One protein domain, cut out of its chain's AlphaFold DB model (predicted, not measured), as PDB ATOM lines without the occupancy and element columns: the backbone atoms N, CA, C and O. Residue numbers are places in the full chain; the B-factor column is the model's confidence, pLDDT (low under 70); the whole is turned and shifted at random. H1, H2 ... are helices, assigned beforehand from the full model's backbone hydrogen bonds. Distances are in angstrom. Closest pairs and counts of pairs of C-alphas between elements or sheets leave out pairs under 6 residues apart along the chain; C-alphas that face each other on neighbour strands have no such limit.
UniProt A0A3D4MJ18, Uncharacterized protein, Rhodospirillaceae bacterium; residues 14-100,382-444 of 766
ATOM      1  N   ASP A  14      -4.188  19.653   3.434       82.44
ATOM      2  CA  ASP A  14      -4.656  19.004   4.665       82.44
ATOM      3  C   ASP A  14      -6.194  18.942   4.735       82.44
ATOM      4  O   ASP A  14      -6.761  18.003   5.297       82.44
ATOM      5  N   SER A  15      -6.880  19.910   4.123       87.62
ATOM      6  CA  SER A  15      -8.337  19.949   4.012       87.62
ATOM      7  C   SER A  15      -8.855  18.899   3.031       87.62
ATOM      8  O   SER A  15      -9.875  18.277   3.325       87.62
ATOM      9  N   ILE A  16      -8.130  18.618   1.938       91.44
ATOM     10  CA  ILE A  16      -8.421  17.479   1.046       91.44
ATOM     11  C   ILE A  16      -8.252  16.161   1.794       91.44
ATOM     12  O   ILE A  16      -9.134  15.304   1.747       91.44
ATOM     13  N   ASP A  17      -7.148  16.011   2.528       88.69
ATOM     14  CA  ASP A  17      -6.854  14.777   3.252       88.69
ATOM     15  C   ASP A  17      -7.947  14.428   4.276       88.69
ATOM     16  O   ASP A  17      -8.402  13.278   4.339       88.69
ATOM     17  N   ARG A  18      -8.414  15.435   5.031       87.56
ATOM     18  CA  ARG A  18      -9.557  15.309   5.950       87.56
ATOM     19  C   ARG A  18     -10.852  15.007   5.200       87.56
ATOM     20  O   ARG A  18     -11.546  14.060   5.561       87.56
ATOM     21  N   PHE A  19     -11.155  15.776   4.154       92.44
ATOM     22  CA  PHE A  19     -12.390  15.641   3.386       92.44
ATOM     23  C   PHE A  19     -12.531  14.249   2.765       92.44
ATOM     24  O   PHE A  19     -13.532  13.580   3.008       92.44
ATOM     25  N   PHE A  20     -11.515  13.750   2.055       94.31
ATOM     26  CA  PHE A  20     -11.540  12.397   1.485       94.31
ATOM     27  C   PHE A  20     -11.589  11.321   2.571       94.31
ATOM     28  O   PHE A  20     -12.290  10.320   2.421       94.31
ATOM     29  N   GLY A  21     -10.919  11.548   3.706       90.69
ATOM     30  CA  GLY A  21     -10.967  10.653   4.861       90.69
ATOM     31  C   GLY A  21     -12.378  10.409   5.414       90.69
ATOM     32  O   GLY A  21     -12.611   9.361   6.005       90.69
ATOM     33  N   HIS A  22     -13.333  11.318   5.198       89.19
ATOM     34  CA  HIS A  22     -14.718  11.146   5.649       89.19
ATOM     35  C   HIS A  22     -15.512  10.099   4.849       89.19
ATOM     36  O   HIS A  22     -16.461   9.507   5.374       89.19
ATOM     37  N   PHE A  23     -15.133   9.864   3.592       91.44
ATOM     38  CA  PHE A  23     -15.806   8.908   2.707       91.44
ATOM     39  C   PHE A  23     -15.238   7.495   2.839       91.44
ATOM     40  O   PHE A  23     -15.945   6.520   2.592       91.44
ATOM     41  N   VAL A  24     -13.976   7.378   3.256       89.12
ATOM     42  CA  VAL A  24     -13.278   6.096   3.362       89.12
ATOM     43  C   VAL A  24     -13.687   5.359   4.636       89.12
ATOM     44  O   VAL A  24     -13.461   5.828   5.752       89.12
ATOM     45  N   LEU A  25     -14.230   4.153   4.470       81.62
ATOM     46  CA  LEU A  25     -14.412   3.206   5.570       81.62
ATOM     47  C   LEU A  25     -13.162   2.340   5.709       81.62
ATOM     48  O   LEU A  25     -12.862   1.551   4.812       81.62
ATOM     49  N   GLY A  26     -12.462   2.457   6.838       78.12
ATOM     50  CA  GLY A  26     -11.291   1.623   7.124       78.12
ATOM     51  C   GLY A  26     -11.654   0.149   7.341       78.12
ATOM     52  O   GLY A  26     -12.792  -0.168   7.697       78.12
ATOM     53  N   ASP A  27     -10.678  -0.751   7.200       82.50
ATOM     54  CA  ASP A  27     -10.887  -2.209   7.251       82.50
ATOM     55  C   ASP A  27     -11.628  -2.664   8.512       82.50
ATOM     56  O   ASP A  27     -12.633  -3.358   8.423       82.50
ATOM     57  N   ALA A  28     -11.238  -2.167   9.688       83.25
ATOM     58  CA  ALA A  28     -11.909  -2.503  10.945       83.25
ATOM     59  C   ALA A  28     -13.391  -2.071  10.983       83.25
ATOM     60  O   ALA A  28     -14.225  -2.731  11.609       83.25
ATOM     61  N   GLN A  29     -13.741  -0.956  10.330       82.88
ATOM     62  CA  GLN A  29     -15.131  -0.506  10.218       82.88
ATOM     63  C   GLN A  29     -15.899  -1.363   9.215       82.88
ATOM     64  O   GLN A  29     -17.023  -1.762   9.514       82.88
ATOM     65  N   ARG A  30     -15.289  -1.688   8.070       85.94
ATOM     66  CA  ARG A  30     -15.869  -2.589   7.063       85.94
ATOM     67  C   ARG A  30     -16.121  -3.977   7.643       85.94
ATOM     68  O   ARG A  30     -17.238  -4.471   7.558       85.94
ATOM     69  N   GLU A  31     -15.138  -4.563   8.320       87.00
ATOM     70  CA  GLU A  31     -15.264  -5.846   9.020       87.00
ATOM     71  C   GLU A  31     -16.357  -5.811  10.084       87.00
ATOM     72  O   GLU A  31     -17.127  -6.760  10.223       87.00
ATOM     73  N   LYS A  32     -16.455  -4.712  10.844       86.81
ATOM     74  CA  LYS A  32     -17.536  -4.545  11.813       86.81
ATOM     75  C   LYS A  32     -18.898  -4.507  11.129       86.81
ATOM     76  O   LYS A  32     -19.795  -5.206  11.583       86.81
ATOM     77  N   ILE A  33     -19.046  -3.741  10.051       85.38
ATOM     78  CA  ILE A  33     -20.299  -3.669   9.297       85.38
ATOM     79  C   ILE A  33     -20.667  -5.039   8.731       85.38
ATOM     80  O   ILE A  33     -21.805  -5.450   8.893       85.38
ATOM     81  N   LEU A  34     -19.724  -5.767   8.132       87.69
ATOM     82  CA  LEU A  34     -19.975  -7.097   7.569       87.69
ATOM     83  C   LEU A  34     -20.267  -8.148   8.647       87.69
ATOM     84  O   LEU A  34     -21.027  -9.079   8.412       87.69
ATOM     85  N   ARG A  35     -19.708  -8.004   9.851       89.06
ATOM     86  CA  ARG A  35     -20.063  -8.856  10.993       89.06
ATOM     87  C   ARG A  35     -21.471  -8.565  11.510       89.06
ATOM     88  O   ARG A  35     -22.208  -9.504  11.793       89.06
ATOM     89  N   ASP A  36     -21.825  -7.288  11.645       86.06
ATOM     90  CA  ASP A  36     -23.126  -6.855  12.165       86.06
ATOM     91  C   ASP A  36     -24.240  -7.043  11.106       86.06
ATOM     92  O   ASP A  36     -25.393  -7.303  11.446       86.06
ATOM     93  N   PHE A  37     -23.884  -6.968   9.819       84.94
ATOM     94  CA  PHE A  37     -24.758  -7.087   8.650       84.94
ATOM     95  C   PHE A  37     -24.080  -7.929   7.546       84.94
ATOM     96  O   PHE A  37     -23.552  -7.373   6.580       84.94
ATOM     97  N   PRO A  38     -24.122  -9.273   7.631       85.25
ATOM     98  CA  PRO A  38     -23.421 -10.164   6.694       85.25
ATOM     99  C   PRO A  38     -23.816 -10.029   5.221       85.25
ATOM    100  O   PRO A  38     -23.051 -10.415   4.344       85.25
ATOM    101  N   SER A  39     -25.001  -9.485   4.941       83.75
ATOM    102  CA  SER A  39     -25.506  -9.245   3.586       83.75
ATOM    103  C   SER A  39     -25.263  -7.819   3.076       83.75
ATOM    104  O   SER A  39     -25.814  -7.457   2.039       83.75
ATOM    105  N   ALA A  40     -24.521  -6.976   3.804       82.81
ATOM    106  CA  ALA A  40     -24.247  -5.609   3.376       82.81
ATOM    107  C   ALA A  40     -23.302  -5.591   2.165       82.81
ATOM    108  O   ALA A  40     -22.169  -6.064   2.246       82.81
ATOM    109  N   ASP A  41     -23.747  -4.993   1.061       82.62
ATOM    110  CA  ASP A  41     -22.877  -4.685  -0.072       82.62
ATOM    111  C   ASP A  41     -22.130  -3.371   0.193       82.62
ATOM    112  O   ASP A  41     -22.742  -2.314   0.333       82.62
ATOM    113  N   LEU A  42     -20.800  -3.449   0.279       83.81
ATOM    114  CA  LEU A  42     -19.902  -2.305   0.484       83.81
ATOM    115  C   LEU A  42     -18.983  -2.069  -0.726       83.81
ATOM    116  O   LEU A  42     -18.009  -1.319  -0.612       83.81
ATOM    117  N   SER A  43     -19.245  -2.736  -1.856       82.12
ATOM    118  CA  SER A  43     -18.396  -2.695  -3.055       82.12
ATOM    119  C   SER A  43     -18.387  -1.329  -3.747       82.12
ATOM    120  O   SER A  43     -17.392  -0.963  -4.363       82.12
ATOM    121  N   HIS A  44     -19.464  -0.559  -3.596       82.19
ATOM    122  CA  HIS A  44     -19.608   0.796  -4.132       82.19
ATOM    123  C   HIS A  44     -18.989   1.881  -3.235       82.19
ATOM    124  O   HIS A  44     -18.959   3.046  -3.625       82.19
ATOM    125  N   LEU A  45     -18.526   1.533  -2.029       87.88
ATOM    126  CA  LEU A  45     -17.911   2.483  -1.103       87.88
ATOM    127  C   LEU A  45     -16.401   2.568  -1.342       87.88
ATOM    128  O   LEU A  45     -15.757   1.517  -1.445       87.88
ATOM    129  N   PRO A  46     -15.804   3.769  -1.315       90.38
ATOM    130  CA  PRO A  46     -14.377   3.947  -1.564       90.38
ATOM    131  C   PRO A  46     -13.543   3.289  -0.457       90.38
ATOM    132  O   PRO A  46     -13.841   3.415   0.740       90.38
ATOM    133  N   ALA A  47     -12.513   2.536  -0.844       87.06
ATOM    134  CA  ALA A  47     -11.600   1.871   0.091       87.06
ATOM    135  C   ALA A  47     -10.396   2.758   0.429       87.06
ATOM    136  O   ALA A  47      -9.811   2.636   1.504       87.06
ATOM    137  N   THR A  48     -10.051   3.674  -0.471       89.81
ATOM    138  CA  THR A  48      -8.907   4.572  -0.354       89.81
ATOM    139  C   THR A  48      -9.296   6.012  -0.674       89.81
ATOM    140  O   THR A  48     -10.325   6.281  -1.293       89.81
ATOM    141  N   LYS A  49      -8.455   6.964  -0.258       92.75
ATOM    142  CA  LYS A  49      -8.615   8.378  -0.632       92.75
ATOM    143  C   LYS A  49      -8.441   8.586  -2.145       92.75
ATOM    144  O   LYS A  49      -9.061   9.490  -2.693       92.75
ATOM    145  N   ASP A  50      -7.668   7.726  -2.806       91.31
ATOM    146  CA  ASP A  50      -7.463   7.759  -4.257       91.31
ATOM    147  C   ASP A  50      -8.731   7.347  -5.021       91.31
ATOM    148  O   ASP A  50      -9.027   7.923  -6.067       91.31
ATOM    149  N   ASP A  51      -9.528   6.421  -4.473       92.56
ATOM    150  CA  ASP A  51     -10.847   6.084  -5.029       92.56
ATOM    151  C   ASP A  51     -11.779   7.304  -4.986       92.56
ATOM    152  O   ASP A  51     -12.402   7.648  -5.991       92.56
ATOM    153  N   VAL A  52     -11.810   8.011  -3.845       95.50
ATOM    154  CA  VAL A  52     -12.600   9.247  -3.684       95.50
ATOM    155  C   VAL A  52     -12.163  10.305  -4.687       95.50
ATOM    156  O   VAL A  52     -12.996  10.933  -5.339       95.50
ATOM    157  N   PHE A  53     -10.852  10.487  -4.836       96.06
ATOM    158  CA  PHE A  53     -10.290  11.427  -5.791       96.06
ATOM    159  C   PHE A  53     -10.672  11.082  -7.238       96.06
ATOM    160  O   PHE A  53     -11.136  11.954  -7.973       96.06
ATOM    161  N   LYS A  54     -10.542   9.813  -7.642       95.12
ATOM    162  CA  LYS A  54     -10.950   9.348  -8.973       95.12
ATOM    163  C   LYS A  54     -12.427   9.638  -9.229       95.12
ATOM    164  O   LYS A  54     -12.789  10.153 -10.286       95.12
ATOM    165  N   ASP A  55     -13.274   9.343  -8.251       96.19
ATOM    166  CA  ASP A  55     -14.709   9.560  -8.361       96.19
ATOM    167  C   ASP A  55     -15.090  11.035  -8.447       96.19
ATOM    168  O   ASP A  55     -16.018  11.380  -9.183       96.19
ATOM    169  N   LEU A  56     -14.370  11.889  -7.722       97.19
ATOM    170  CA  LEU A  56     -14.500  13.336  -7.792       97.19
ATOM    171  C   LEU A  56     -14.053  13.876  -9.154       97.19
ATOM    172  O   LEU A  56     -14.758  14.696  -9.739       97.19
ATOM    173  N   ASN A  57     -12.936  13.386  -9.695       95.94
ATOM    174  CA  ASN A  57     -12.471  13.787 -11.020       95.94
ATOM    175  C   ASN A  57     -13.506  13.428 -12.101       95.94
ATOM    176  O   ASN A  57     -13.851  14.269 -12.927       95.94
ATOM    177  N   ASP A  58     -14.102  12.231 -12.040       95.69
ATOM    178  CA  ASP A  58     -15.205  11.846 -12.933       95.69
ATOM    179  C   ASP A  58     -16.408  12.803 -12.835       95.69
ATOM    180  O   ASP A  58     -17.062  13.092 -13.841       95.69
ATOM    181  N   ILE A  59     -16.730  13.279 -11.626       96.62
ATOM    182  CA  ILE A  59     -17.804  14.254 -11.396       96.62
ATOM    183  C   ILE A  59     -17.443  15.593 -12.041       96.62
ATOM    184  O   ILE A  59     -18.268  16.153 -12.766       96.62
ATOM    185  N   TRP A  60     -16.222  16.084 -11.833       96.25
ATOM    186  CA  TRP A  60     -15.745  17.343 -12.406       96.25
ATOM    187  C   TRP A  60     -15.731  17.337 -13.931       96.25
ATOM    188  O   TRP A  60     -16.195  18.296 -14.540       96.25
ATOM    189  N   GLN A  61     -15.303  16.240 -14.558       93.50
ATOM    190  CA  GLN A  61     -15.327  16.103 -16.019       93.50
ATOM    191  C   GLN A  61     -16.749  16.187 -16.602       93.50
ATOM    192  O   GLN A  61     -16.925  16.566 -17.757       93.50
ATOM    193  N   ARG A  62     -17.782  15.846 -15.818       93.69
ATOM    194  CA  ARG A  62     -19.189  15.873 -16.258       93.69
ATOM    195  C   ARG A  62     -19.931  17.150 -15.880       93.69
ATOM    196  O   ARG A  62     -20.828  17.561 -16.608       93.69
ATOM    197  N   ARG A  63     -19.637  17.715 -14.708       93.50
ATOM    198  CA  ARG A  63     -20.429  18.787 -14.077       93.50
ATOM    199  C   ARG A  63     -19.664  20.097 -13.906       93.50
ATOM    200  O   ARG A  63     -20.276  21.079 -13.501       93.50
ATOM    201  N   GLY A  64     -18.367  20.118 -14.197       94.12
ATOM    202  CA  GLY A  64     -17.485  21.230 -13.858       94.12
ATOM    203  C   GLY A  64     -17.227  21.327 -12.354       94.12
ATOM    204  O   GLY A  64     -17.533  20.412 -11.584       94.12
ATOM    205  N   PHE A  65     -16.641  22.446 -11.936       95.56
ATOM    206  CA  PHE A  65     -16.355  22.712 -10.531       95.56
ATOM    207  C   PHE A  65     -17.636  22.900  -9.704       95.56
ATOM    208  O   PHE A  65     -18.590  23.557 -10.128       95.56
ATOM    209  N   LEU A  66     -17.629  22.357  -8.489       95.19
ATOM    210  CA  LEU A  66     -18.739  22.390  -7.540       95.19
ATOM    211  C   LEU A  66     -18.279  23.047  -6.232       95.19
ATOM    212  O   LEU A  66     -17.118  22.933  -5.845       95.19
ATOM    213  N   THR A  67     -19.196  23.694  -5.512       95.06
ATOM    214  CA  THR A  67     -18.931  24.146  -4.132       95.06
ATOM    215  C   THR A  67     -18.619  22.953  -3.214       95.06
ATOM    216  O   THR A  67     -18.954  21.814  -3.560       95.06
ATOM    217  N   PRO A  68     -18.024  23.160  -2.022       95.25
ATOM    218  CA  PRO A  68     -17.778  22.062  -1.084       95.25
ATOM    219  C   PRO A  68     -19.033  21.247  -0.741       95.25
ATOM    220  O   PRO A  68     -18.993  20.020  -0.779       95.25
ATOM    221  N   ALA A  69     -20.165  21.912  -0.484       95.12
ATOM    222  CA  ALA A  69     -21.430  21.240  -0.188       95.12
ATOM    223  C   ALA A  69     -21.985  20.459  -1.392       95.12
ATOM    224  O   ALA A  69     -22.409  19.314  -1.249       95.12
ATOM    225  N   GLU A  70     -21.942  21.039  -2.598       95.88
ATOM    226  CA  GLU A  70     -22.362  20.347  -3.826       95.88
ATOM    227  C   GLU A  70     -21.469  19.139  -4.131       95.88
ATOM    228  O   GLU A  70     -21.962  18.100  -4.565       95.88
ATOM    229  N   THR A  71     -20.164  19.264  -3.875       96.56
ATOM    230  CA  THR A  71     -19.182  18.184  -4.024       96.56
ATOM    231  C   THR A  71     -19.487  17.043  -3.061       96.56
ATOM    232  O   THR A  71     -19.543  15.884  -3.471       96.56
ATOM    233  N   GLN A  72     -19.733  17.367  -1.788       95.75
ATOM    234  CA  GLN A  72     -20.091  16.391  -0.765       95.75
ATOM    235  C   GLN A  72     -21.394  15.667  -1.123       95.75
ATOM    236  O   GLN A  72     -21.421  14.438  -1.125       95.75
ATOM    237  N   ALA A  73     -22.436  16.402  -1.522       95.50
ATOM    238  CA  ALA A  73     -23.700  15.817  -1.962       95.50
ATOM    239  C   ALA A  73     -23.526  14.891  -3.180       95.50
ATOM    240  O   ALA A  73     -24.047  13.778  -3.177       95.50
ATOM    241  N   ALA A  74     -22.760  15.310  -4.195       95.94
ATOM    242  CA  ALA A  74     -22.533  14.525  -5.409       95.94
ATOM    243  C   ALA A  74     -21.755  13.224  -5.145       95.94
ATOM    244  O   ALA A  74     -22.076  12.185  -5.722       95.94
ATOM    245  N   LEU A  75     -20.750  13.264  -4.263       96.50
ATOM    246  CA  LEU A  75     -20.017  12.067  -3.843       96.50
ATOM    247  C   LEU A  75     -20.917  11.118  -3.043       96.50
ATOM    248  O   LEU A  75     -20.938   9.924  -3.325       96.50
ATOM    249  N   ILE A  76     -21.705  11.630  -2.090       95.00
ATOM    250  CA  ILE A  76     -22.628  10.793  -1.307       95.00
ATOM    251  C   ILE A  76     -23.679  10.134  -2.210       95.00
ATOM    252  O   ILE A  76     -23.945   8.946  -2.058       95.00
ATOM    253  N   GLU A  77     -24.247  10.873  -3.164       93.06
ATOM    254  CA  GLU A  77     -25.202  10.337  -4.139       93.06
ATOM    255  C   GLU A  77     -24.577   9.208  -4.973       93.06
ATOM    256  O   GLU A  77     -25.185   8.150  -5.139       93.06
ATOM    257  N   LYS A  78     -23.323   9.377  -5.414       93.19
ATOM    258  CA  LYS A  78     -22.566   8.326  -6.114       93.19
ATOM    259  C   LYS A  78     -22.342   7.084  -5.242       93.19
ATOM    260  O   LYS A  78     -22.385   5.968  -5.754       93.19
ATOM    261  N   TYR A  79     -22.140   7.267  -3.938       93.31
ATOM    262  CA  TYR A  79     -21.902   6.192  -2.969       93.31
ATOM    263  C   TYR A  79     -23.161   5.609  -2.329       93.31
ATOM    264  O   TYR A  79     -23.053   4.779  -1.429       93.31
ATOM    265  N   LEU A  80     -24.351   5.997  -2.783       90.56
ATOM    266  CA  LEU A  80     -25.620   5.422  -2.339       90.56
ATOM    267  C   LEU A  80     -26.482   4.973  -3.528       90.56
ATOM    268  O   LEU A  80     -27.624   5.423  -3.669       90.56
ATOM    269  N   PRO A  81     -25.976   4.067  -4.392       87.81
ATOM    270  CA  PRO A  81     -26.739   3.605  -5.542       87.81
ATOM    271  C   PRO A  81     -28.011   2.877  -5.084       87.81
ATOM    272  O   PRO A  81     -27.952   1.912  -4.324       87.81
ATOM    273  N   GLY A  82     -29.171   3.340  -5.556       84.69
ATOM    274  CA  GLY A  82     -30.466   2.716  -5.263       84.69
ATOM    275  C   GLY A  82     -31.005   2.949  -3.845       84.69
ATOM    276  O   GLY A  82     -31.917   2.236  -3.430       84.69
ATOM    277  N   ALA A  83     -30.461   3.913  -3.093       88.25
ATOM    278  CA  ALA A  83     -31.059   4.349  -1.831       88.25
ATOM    279  C   ALA A  83     -32.436   5.017  -2.046       88.25
ATOM    280  O   ALA A  83     -32.700   5.566  -3.114       88.25
ATOM    281  N   ASP A  84     -33.301   4.982  -1.020       92.94
ATOM    282  CA  ASP A  84     -34.626   5.629  -1.046       92.94
ATOM    283  C   ASP A  84     -34.486   7.124  -1.395       92.94
ATOM    284  O   ASP A  84     -33.672   7.834  -0.797       92.94
ATOM    285  N   GLU A  85     -35.282   7.607  -2.355       94.12
ATOM    286  CA  GLU A  85     -35.233   8.993  -2.838       94.12
ATOM    287  C   GLU A  85     -35.489  10.022  -1.730       94.12
ATOM    288  O   GLU A  85     -34.948  11.128  -1.767       94.12
ATOM    289  N   ARG A  86     -36.270   9.666  -0.700       94.69
ATOM    290  CA  ARG A  86     -36.502  10.532   0.464       94.69
ATOM    291  C   ARG A  86     -35.234  10.689   1.294       94.69
ATOM    292  O   ARG A  86     -34.953  11.786   1.769       94.69
ATOM    293  N   LEU A  87     -34.439   9.626   1.438       94.56
ATOM    294  CA  LEU A  87     -33.152   9.681   2.133       94.56
ATOM    295  C   LEU A  87     -32.124  10.490   1.337       94.56
ATOM    296  O   LEU A  87     -31.461  11.357   1.906       94.56
ATOM    297  N   THR A  88     -31.970  10.219   0.039       93.94
ATOM    298  CA  THR A  88     -31.001  10.949  -0.795       93.94
ATOM    299  C   THR A  88     -31.394  12.419  -0.941       93.94
ATOM    300  O   THR A  88     -30.525  13.287  -0.852       93.94
ATOM    301  N   GLY A  89     -32.694  12.717  -1.042       95.31
ATOM    302  CA  GLY A  89     -33.245  14.070  -0.969       95.31
ATOM    303  C   GLY A  89     -32.917  14.764   0.353       95.31
ATOM    304  O   GLY A  89     -32.353  15.854   0.339       95.31
ATOM    305  N   PHE A  90     -33.162  14.106   1.490       96.25
ATOM    306  CA  PHE A  90     -32.852  14.639   2.821       96.25
ATOM    307  C   PHE A  90     -31.364  14.962   2.998       96.25
ATOM    308  O   PHE A  90     -31.008  16.029   3.502       96.25
ATOM    309  N   ILE A  91     -30.483  14.046   2.585       95.69
ATOM    310  CA  ILE A  91     -29.027  14.227   2.626       95.69
ATOM    311  C   ILE A  91     -28.623  15.413   1.748       95.69
ATOM    312  O   ILE A  91     -27.922  16.309   2.217       95.69
ATOM    313  N   ARG A  92     -29.093  15.447   0.496       96.38
ATOM    314  CA  ARG A  92     -28.793  16.529  -0.445       96.38
ATOM    315  C   ARG A  92     -29.244  17.880   0.102       96.38
ATOM    316  O   ARG A  92     -28.465  18.825   0.066       96.38
ATOM    317  N   ASP A  93     -30.456  17.969   0.641       97.00
ATOM    318  CA  ASP A  93     -30.979  19.214   1.203       97.00
ATOM    319  C   ASP A  93     -30.222  19.637   2.465       97.00
ATOM    320  O   ASP A  93     -29.963  20.825   2.659       97.00
ATOM    321  N   THR A  94     -29.785  18.675   3.283       96.62
ATOM    322  CA  THR A  94     -28.907  18.935   4.432       96.62
ATOM    323  C   THR A  94     -27.581  19.547   3.979       96.62
ATOM    324  O   THR A  94     -27.197  20.595   4.498       96.62
ATOM    325  N   GLU A  95     -26.910  18.963   2.984       95.69
ATOM    326  CA  GLU A  95     -25.648  19.503   2.464       95.69
ATOM    327  C   GLU A  95     -25.834  20.872   1.810       95.69
ATOM    328  O   GLU A  95     -25.163  21.832   2.182       95.69
ATOM    329  N   LEU A  96     -26.786  21.005   0.884       95.75
ATOM    330  CA  LEU A  96     -27.013  22.257   0.158       95.75
ATOM    331  C   LEU A  96     -27.528  23.384   1.065       95.75
ATOM    332  O   LEU A  96     -27.343  24.555   0.739       95.75
ATOM    333  N   SER A  97     -28.116  23.079   2.226       94.56
ATOM    334  CA  SER A  97     -28.459  24.107   3.218       94.56
ATOM    335  C   SER A  97     -27.235  24.820   3.803       94.56
ATOM    336  O   SER A  97     -27.341  25.966   4.242       94.56
ATOM    337  N   ARG A  98     -26.052  24.195   3.751       92.12
ATOM    338  CA  ARG A  98     -24.780  24.783   4.201       92.12
ATOM    339  C   ARG A  98     -24.252  25.850   3.247       92.12
ATOM    340  O   ARG A  98     -23.425  26.665   3.643       92.12
ATOM    341  N   ASN A  99     -24.768  25.895   2.016       93.31
ATOM    342  CA  ASN A  99     -24.516  26.996   1.089       93.31
ATOM    343  C   ASN A  99     -25.351  28.249   1.406       93.31
ATOM    344  O   ASN A  99     -25.283  29.230   0.666       93.31
ATOM    345  N   LYS A 100     -26.145  28.242   2.490       90.81
ATOM    346  CA  LYS A 100     -26.881  29.423   2.938       90.81
ATOM    347  C   LYS A 100     -25.907  30.599   3.131       90.81
ATOM    348  O   LYS A 100     -24.991  30.491   3.948       90.81
ATOM    349  N   SER A 382     -30.461  24.680  -0.662       93.50
ATOM    350  CA  SER A 382     -31.711  24.049  -0.215       93.50
ATOM    351  C   SER A 382     -32.121  24.576   1.155       93.50
ATOM    352  O   SER A 382     -31.309  25.106   1.916       93.50
ATOM    353  N   THR A 383     -33.395  24.405   1.499       93.44
ATOM    354  CA  THR A 383     -33.841  24.605   2.883       93.44
ATOM    355  C   THR A 383     -33.421  23.393   3.708       93.44
ATOM    356  O   THR A 383     -33.620  22.261   3.276       93.44
ATOM    357  N   LEU A 384     -32.848  23.625   4.892       94.12
ATOM    358  CA  LEU A 384     -32.532  22.544   5.824       94.12
ATOM    359  C   LEU A 384     -33.824  21.775   6.168       94.12
ATOM    360  O   LEU A 384     -34.818  22.438   6.486       94.12
ATOM    361  N   PRO A 385     -33.834  20.424   6.152       94.69
ATOM    362  CA  PRO A 385     -35.018  19.653   6.519       94.69
ATOM    363  C   PRO A 385     -35.599  20.113   7.858       94.69
ATOM    364  O   PRO A 385     -34.860  20.289   8.827       94.69
ATOM    365  N   GLU A 386     -36.919  20.305   7.921       91.62
ATOM    366  CA  GLU A 386     -37.601  20.949   9.058       91.62
ATOM    367  C   GLU A 386     -37.263  20.288  10.402       91.62
ATOM    368  O   GLU A 386     -37.015  20.967  11.395       91.62
ATOM    369  N   ILE A 387     -37.140  18.958  10.405       90.75
ATOM    370  CA  ILE A 387     -36.796  18.173  11.594       90.75
ATOM    371  C   ILE A 387     -35.396  18.488  12.156       90.75
ATOM    372  O   ILE A 387     -35.150  18.301  13.348       90.75
ATOM    373  N   LEU A 388     -34.479  18.973  11.313       90.94
ATOM    374  CA  LEU A 388     -33.143  19.445  11.695       90.94
ATOM    375  C   LEU A 388     -33.101  20.968  11.885       90.94
ATOM    376  O   LEU A 388     -32.250  21.469  12.622       90.94
ATOM    377  N   ASN A 389     -34.032  21.707  11.279       86.94
ATOM    378  CA  ASN A 389     -34.167  23.157  11.397       86.94
ATOM    379  C   ASN A 389     -34.912  23.578  12.676       86.94
ATOM    380  O   ASN A 389     -35.875  24.340  12.644       86.94
ATOM    381  N   THR A 390     -34.458  23.077  13.823       77.88
ATOM    382  CA  THR A 390     -35.009  23.414  15.140       77.88
ATOM    383  C   THR A 390     -33.917  23.931  16.064       77.88
ATOM    384  O   THR A 390     -32.805  23.402  16.083       77.88
ATOM    385  N   ASP A 391     -34.225  24.966  16.844       69.88
ATOM    386  CA  ASP A 391     -33.361  25.460  17.926       69.88
ATOM    387  C   ASP A 391     -33.554  24.661  19.227       69.88
ATOM    388  O   ASP A 391     -32.805  24.822  20.188       69.88
ATOM    389  N   LYS A 392     -34.551  23.770  19.265       74.75
ATOM    390  CA  LYS A 392     -34.950  23.024  20.457       74.75
ATOM    391  C   LYS A 392     -34.426  21.593  20.396       74.75
ATOM    392  O   LYS A 392     -35.072  20.703  19.846       74.75
ATOM    393  N   LEU A 393     -33.232  21.378  20.947       86.56
ATOM    394  CA  LEU A 393     -32.599  20.055  21.041       86.56
ATOM    395  C   LEU A 393     -32.233  19.660  22.476       86.56
ATOM    396  O   LEU A 393     -31.557  18.648  22.669       86.56
ATOM    397  N   GLY A 394     -32.666  20.435  23.471       87.56
ATOM    398  CA  GLY A 394     -32.447  20.203  24.897       87.56
ATOM    399  C   GLY A 394     -33.752  20.209  25.693       87.56
ATOM    400  O   GLY A 394     -34.829  20.500  25.171       87.56
ATOM    401  N   GLY A 395     -33.656  19.864  26.973       88.12
ATOM    402  CA  GLY A 395     -34.783  19.731  27.886       88.12
ATOM    403  C   GLY A 395     -35.821  18.743  27.357       88.12
ATOM    404  O   GLY A 395     -35.505  17.600  27.031       88.12
ATOM    405  N   ARG A 396     -37.070  19.205  27.238       87.62
ATOM    406  CA  ARG A 396     -38.204  18.396  26.755       87.62
ATOM    407  C   ARG A 396     -38.099  18.003  25.283       87.62
ATOM    408  O   ARG A 396     -38.686  17.003  24.893       87.62
ATOM    409  N   ASP A 397     -37.350  18.769  24.497       88.19
ATOM    410  CA  ASP A 397     -37.152  18.532  23.066       88.19
ATOM    411  C   ASP A 397     -35.861  17.735  22.788       88.19
ATOM    412  O   ASP A 397     -35.435  17.596  21.640       88.19
ATOM    413  N   ARG A 398     -35.203  17.207  23.831       91.19
ATOM    414  CA  ARG A 398     -34.032  16.336  23.688       91.19
ATOM    415  C   ARG A 398     -34.442  15.006  23.024       91.19
ATOM    416  O   ARG A 398     -35.346  14.355  23.544       91.19
ATOM    417  N   PRO A 399     -33.776  14.573  21.932       91.75
ATOM    418  CA  PRO A 399     -34.064  13.285  21.293       91.75
ATOM    419  C   PRO A 399     -33.909  12.095  22.252       91.75
ATOM    420  O   PRO A 399     -33.129  12.140  23.213       91.75
ATOM    421  N   ALA A 400     -34.621  11.006  21.983       88.06
ATOM    422  CA  ALA A 400     -34.563   9.785  22.768       88.06
ATOM    423  C   ALA A 400     -33.143   9.188  22.775       88.06
ATOM    424  O   ALA A 400     -32.398   9.228  21.797       88.06
ATOM    425  N   GLY A 401     -32.730   8.644  23.924       87.44
ATOM    426  CA  GLY A 401     -31.401   8.042  24.093       87.44
ATOM    427  C   GLY A 401     -30.230   9.035  24.166       87.44
ATOM    428  O   GLY A 401     -29.094   8.606  24.389       87.44
ATOM    429  N   ILE A 402     -30.483  10.341  24.037       91.19
ATOM    430  CA  ILE A 402     -29.479  11.397  24.196       91.19
ATOM    431  C   ILE A 402     -29.387  11.840  25.655       91.19
ATOM    432  O   ILE A 402     -30.388  12.132  26.315       91.19
ATOM    433  N   ARG A 403     -28.154  11.922  26.165       87.00
ATOM    434  CA  ARG A 403     -27.864  12.414  27.519       87.00
ATOM    435  C   ARG A 403     -27.770  13.946  27.548       87.00
ATOM    436  O   ARG A 403     -27.327  14.533  26.565       87.00
ATOM    437  N   PRO A 404     -28.056  14.596  28.691       85.38
ATOM    438  CA  PRO A 404     -27.838  16.035  28.893       85.38
ATOM    439  C   PRO A 404     -26.480  16.582  28.415       85.38
ATOM    440  O   PRO A 404     -26.397  17.696  27.912       85.38
ATOM    441  N   SER A 405     -25.403  15.805  28.556       79.06
ATOM    442  CA  SER A 405     -24.039  16.211  28.186       79.06
ATOM    443  C   SER A 405     -23.646  15.843  26.749       79.06
ATOM    444  O   SER A 405     -22.525  16.125  26.331       79.06
ATOM    445  N   ASP A 406     -24.510  15.168  25.989       86.12
ATOM    446  CA  ASP A 406     -24.174  14.731  24.634       86.12
ATOM    447  C   ASP A 406     -24.063  15.919  23.670       86.12
ATOM    448  O   ASP A 406     -24.783  16.920  23.782       86.12
ATOM    449  N   SER A 407     -23.144  15.776  22.711       86.75
ATOM    450  CA  SER A 407     -22.788  16.815  21.748       86.75
ATOM    451  C   SER A 407     -23.928  17.162  20.787       86.75
ATOM    452  O   SER A 407     -24.896  16.407  20.621       86.75
ATOM    453  N   LEU A 408     -23.800  18.313  20.127       88.38
ATOM    454  CA  LEU A 408     -24.784  18.791  19.159       88.38
ATOM    455  C   LEU A 408     -24.930  17.823  17.973       88.38
ATOM    456  O   LEU A 408     -26.044  17.530  17.546       88.38
ATOM    457  N   GLU A 409     -23.831  17.237  17.501       89.50
ATOM    458  CA  GLU A 409     -23.849  16.285  16.388       89.50
ATOM    459  C   GLU A 409     -24.616  15.011  16.749       89.50
ATOM    460  O   GLU A 409     -25.364  14.481  15.929       89.50
ATOM    461  N   ARG A 410     -24.470  14.508  17.984       89.88
ATOM    462  CA  ARG A 410     -25.223  13.329  18.444       89.88
ATOM    463  C   ARG A 410     -26.720  13.605  18.483       89.88
ATOM    464  O   ARG A 410     -27.491  12.730  18.101       89.88
ATOM    465  N   ARG A 411     -27.117  14.807  18.916       92.00
ATOM    466  CA  ARG A 411     -28.520  15.247  18.935       92.00
ATOM    467  C   ARG A 411     -29.104  15.279  17.533       92.00
ATOM    468  O   ARG A 411     -30.153  14.680  17.316       92.00
ATOM    469  N   TYR A 412     -28.410  15.900  16.581       92.94
ATOM    470  CA  TYR A 412     -28.885  15.921  15.202       92.94
ATOM    471  C   TYR A 412     -28.953  14.517  14.592       92.94
ATOM    472  O   TYR A 412     -29.933  14.190  13.929       92.94
ATOM    473  N   VAL A 413     -27.959  13.658  14.849       93.50
ATOM    474  CA  VAL A 413     -27.980  12.269  14.364       93.50
ATOM    475  C   VAL A 413     -29.171  11.507  14.939       93.50
ATOM    476  O   VAL A 413     -29.888  10.879  14.173       93.50
ATOM    477  N   ALA A 414     -29.410  11.563  16.251       93.88
ATOM    478  CA  ALA A 414     -30.560  10.888  16.855       93.88
ATOM    479  C   ALA A 414     -31.882  11.393  16.272       93.88
ATOM    480  O   ALA A 414     -32.727  10.589  15.900       93.88
ATOM    481  N   ARG A 415     -32.010  12.709  16.087       93.50
ATOM    482  CA  ARG A 415     -33.189  13.325  15.478       93.50
ATOM    483  C   ARG A 415     -33.430  12.852  14.039       93.50
ATOM    484  O   ARG A 415     -34.564  12.568  13.668       93.50
ATOM    485  N   ALA A 416     -32.373  12.746  13.235       94.88
ATOM    486  CA  ALA A 416     -32.473  12.201  11.884       94.88
ATOM    487  C   ALA A 416     -32.873  10.716  11.898       94.88
ATOM    488  O   ALA A 416     -33.675  10.289  11.076       94.88
ATOM    489  N   LEU A 417     -32.350   9.926  12.841       94.88
ATOM    490  CA  LEU A 417     -32.707   8.510  12.972       94.88
ATOM    491  C   LEU A 417     -34.167   8.313  13.386       94.88
ATOM    492  O   LEU A 417     -34.845   7.504  12.764       94.88
ATOM    493  N   GLU A 418     -34.660   9.082  14.360       93.44
ATOM    494  CA  GLU A 418     -36.076   9.084  14.757       93.44
ATOM    495  C   GLU A 418     -36.995   9.401  13.569       93.44
ATOM    496  O   GLU A 418     -38.042   8.779  13.412       93.44
ATOM    497  N   HIS A 419     -36.588  10.340  12.707       94.25
ATOM    498  CA  HIS A 419     -37.333  10.680  11.497       94.25
ATOM    499  C   HIS A 419     -37.435   9.498  10.526       94.25
ATOM    500  O   HIS A 419     -38.538   9.132  10.132       94.25
ATOM    501  N   PHE A 420     -36.313   8.869  10.166       95.62
ATOM    502  CA  PHE A 420     -36.335   7.739   9.229       95.62
ATOM    503  C   PHE A 420     -37.019   6.498   9.810       95.62
ATOM    504  O   PHE A 420     -37.676   5.765   9.071       95.62
ATOM    505  N   GLU A 421     -36.920   6.284  11.124       94.31
ATOM    506  CA  GLU A 421     -37.671   5.239  11.820       94.31
ATOM    507  C   GLU A 421     -39.183   5.493  11.739       94.31
ATOM    508  O   GLU A 421     -39.933   4.586  11.376       94.31
ATOM    509  N   ALA A 422     -39.635   6.728  11.991       94.00
ATOM    510  CA  ALA A 422     -41.046   7.106  11.894       94.00
ATOM    511  C   ALA A 422     -41.601   7.007  10.461       94.00
ATOM    512  O   ALA A 422     -42.753   6.619  10.270       94.00
ATOM    513  N   GLU A 423     -40.779   7.308   9.456       94.25
ATOM    514  CA  GLU A 423     -41.113   7.177   8.030       94.25
ATOM    515  C   GLU A 423     -41.065   5.723   7.518       94.25
ATOM    516  O   GLU A 423     -41.396   5.457   6.357       94.25
ATOM    517  N   GLY A 424     -40.631   4.774   8.356       94.19
ATOM    518  CA  GLY A 424     -40.476   3.369   7.980       94.19
ATOM    519  C   GLY A 424     -39.410   3.139   6.905       94.19
ATOM    520  O   GLY A 424     -39.519   2.184   6.135       94.19
ATOM    521  N   ILE A 425     -38.399   4.011   6.821       93.44
ATOM    522  CA  ILE A 425     -37.319   3.934   5.829       93.44
ATOM    523  C   ILE A 425     -36.141   3.159   6.439       93.44
ATOM    524  O   ILE A 425     -35.445   3.682   7.315       93.44
ATOM    525  N   PRO A 426     -35.864   1.920   5.992       88.50
ATOM    526  CA  PRO A 426     -34.731   1.160   6.500       88.50
ATOM    527  C   PRO A 426     -33.411   1.772   6.016       88.50
ATOM    528  O   PRO A 426     -33.194   1.966   4.820       88.50
ATOM    529  N   LEU A 427     -32.493   2.032   6.947       90.88
ATOM    530  CA  LEU A 427     -31.163   2.543   6.628       90.88
ATOM    531  C   LEU A 427     -30.169   1.387   6.508       90.88
ATOM    532  O   LEU A 427     -29.874   0.702   7.490       90.88
ATOM    533  N   SER A 428     -29.603   1.195   5.315       88.31
ATOM    534  CA  SER A 428     -28.433   0.330   5.146       88.31
ATOM    535  C   SER A 428     -27.235   0.874   5.949       88.31
ATOM    536  O   SER A 428     -27.194   2.064   6.276       88.31
ATOM    537  N   PRO A 429     -26.213   0.056   6.256       86.12
ATOM    538  CA  PRO A 429     -25.017   0.547   6.946       86.12
ATOM    539  C   PRO A 429     -24.313   1.703   6.216       86.12
ATOM    540  O   PRO A 429     -23.842   2.638   6.865       86.12
ATOM    541  N   ALA A 430     -24.294   1.668   4.879       85.75
ATOM    542  CA  ALA A 430     -23.773   2.741   4.033       85.75
ATOM    543  C   ALA A 430     -24.614   4.023   4.158       85.75
ATOM    544  O   ALA A 430     -24.081   5.096   4.442       85.75
ATOM    545  N   ALA A 431     -25.941   3.898   4.037       90.50
ATOM    546  CA  ALA A 431     -26.887   4.999   4.219       90.50
ATOM    547  C   ALA A 431     -26.737   5.653   5.598       90.50
ATOM    548  O   ALA A 431     -26.666   6.873   5.715       90.50
ATOM    549  N   LEU A 432     -26.616   4.838   6.646       90.06
ATOM    550  CA  LEU A 432     -26.412   5.303   8.012       90.06
ATOM    551  C   LEU A 432     -25.084   6.057   8.183       90.06
ATOM    552  O   LEU A 432     -25.031   7.029   8.940       90.06
ATOM    553  N   HIS A 433     -24.011   5.612   7.524       88.88
ATOM    554  CA  HIS A 433     -22.714   6.296   7.548       88.88
ATOM    555  C   HIS A 433     -22.810   7.690   6.929       88.88
ATOM    556  O   HIS A 433     -22.463   8.671   7.587       88.88
ATOM    557  N   PHE A 434     -23.346   7.801   5.713       92.12
ATOM    558  CA  PHE A 434     -23.432   9.088   5.022       92.12
ATOM    559  C   PHE A 434     -24.485  10.028   5.604       92.12
ATOM    560  O   PHE A 434     -24.250  11.236   5.652       92.12
ATOM    561  N   LEU A 435     -25.587   9.504   6.146       93.94
ATOM    562  CA  LEU A 435     -26.519  10.309   6.932       93.94
ATOM    563  C   LEU A 435     -25.799  10.943   8.129       93.94
ATOM    564  O   LEU A 435     -25.889  12.147   8.347       93.94
ATOM    565  N   LYS A 436     -25.029  10.147   8.885       92.38
ATOM    566  CA  LYS A 436     -24.239  10.657  10.016       92.38
ATOM    567  C   LYS A 436     -23.197  11.677   9.576       92.38
ATOM    568  O   LYS A 436     -23.012  12.660  10.287       92.38
ATOM    569  N   LEU A 437     -22.517  11.441   8.455       91.62
ATOM    570  CA  LEU A 437     -21.547  12.381   7.899       91.62
ATOM    571  C   LEU A 437     -22.209  13.728   7.585       91.62
ATOM    572  O   LEU A 437     -21.730  14.758   8.052       91.62
ATOM    573  N   SER A 438     -23.341  13.701   6.884       94.19
ATOM    574  CA  SER A 438     -24.027  14.918   6.437       94.19
ATOM    575  C   SER A 438     -24.572  15.728   7.603       94.19
ATOM    576  O   SER A 438     -24.364  16.934   7.718       94.19
ATOM    577  N   VAL A 439     -25.200  15.036   8.549       93.25
ATOM    578  CA  VAL A 439     -25.803  15.652   9.728       93.25
ATOM    579  C   VAL A 439     -24.749  16.230  10.681       93.25
ATOM    580  O   VAL A 439     -24.982  17.267  11.302       93.25
ATOM    581  N   ARG A 440     -23.563  15.615  10.781       87.62
ATOM    582  CA  ARG A 440     -22.423  16.187  11.525       87.62
ATOM    583  C   ARG A 440     -21.945  17.511  10.932       87.62
ATOM    584  O   ARG A 440     -21.508  18.369  11.689       87.62
ATOM    585  N   GLY A 441     -22.088  17.702   9.619       87.44
ATOM    586  CA  GLY A 441     -21.757  18.952   8.932       87.44
ATOM    587  C   GLY A 441     -22.560  20.174   9.403       87.44
ATOM    588  O   GLY A 441     -22.152  21.297   9.130       87.44
ATOM    589  N   LEU A 442     -23.654  19.982  10.155       90.00
ATOM    590  CA  LEU A 442     -24.450  21.063  10.756       90.00
ATOM    591  C   LEU A 442     -23.818  21.689  12.010       90.00
ATOM    592  O   LEU A 442     -24.344  22.666  12.548       90.00
ATOM    593  N   ALA A 443     -22.701  21.137  12.484       87.38
ATOM    594  CA  ALA A 443     -21.839  21.743  13.492       87.38
ATOM    595  C   ALA A 443     -20.473  22.076  12.857       87.38
ATOM    596  O   ALA A 443     -19.484  21.400  13.136       87.38
ATOM    597  N   PRO A 444     -20.413  23.077  11.956       86.12
ATOM    598  CA  PRO A 444     -19.210  23.365  11.187       86.12
ATOM    599  C   PRO A 444     -18.068  23.842  12.086       86.12
ATOM    600  O   PRO A 444     -18.287  24.490  13.115       86.12
TER     601      PRO A 444
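AT A GLANCE: This is residues 14 to 100 and 382 to 444 of the 766 residues of an uncharacterized protein of Rhodospirillaceae bacterium (UniProt A0A3D4MJ18). Helices H4, H5 and H7 stand side by side as a three-helix bundle, with H3 packed across H4 on one side and H6 packed at a slant on residues 435 to 440 of H7 on another. H1 makes a corner with H3, and H2 lies well away from the mean of the C-alphas, near the first residue of H7. The printed part has 150 residues with seven named helices, H1 to H7 in chain order, and no named strand: all helix. It is compact, with a radius of gyration of the C-alphas of 15.7 A and spans of 47 by 39 by 31 A.

HOW THE PARTS SIT: H1, residues 14 to 21, touches residues 49 to 53 of H3, residues 49 to 63, about perpendicular at 85 degrees; the closest C-alphas, of Phe 20 and Lys 49, are 5.4 A apart. H2, residues 27 to 36, is close but not clearly touching H7, residues 429 to 440, with C-alphas 33 and 429 6.7 A apart. H3 touches H4, residues 68 to 78, about perpendicular at 79 degrees, closest at C-alphas 56 and 75, 6.9 A. H4 and H5, residues 85 to 97, form a helical hairpin at a shallow tilt of 14 degrees, closest at C-alphas 69 and 95, 5.3 A. Residues 91 to 95 of H5 touch residues 434 to 439 of H7, the same way at 24 degrees, a shallow tilt, closest at C-alphas 95 and 438, 6.3 A. H6, residues 408 to 422, touches H7 at a steep tilt of 46 degrees, closest at C-alphas 409 and 440, 5.1 A. In H1 to H7 every O i to N i+4 pair is within hydrogen-bond range.

IN THESE COORDINATES: H1 begins at C-alpha 14, (-4.656, 19.004, 4.665), and H7 ends at C-alpha 440, (-22.423, 16.187, 11.525). H3 is 20.7 A long and H6 21.3 A.

THE WHOLE: Residues 101 to 381 are not printed; C-alphas 100 and 382 are 7.9 A apart. The link H2 to H3 is long. Residue 391 alone has pLDDT under 70.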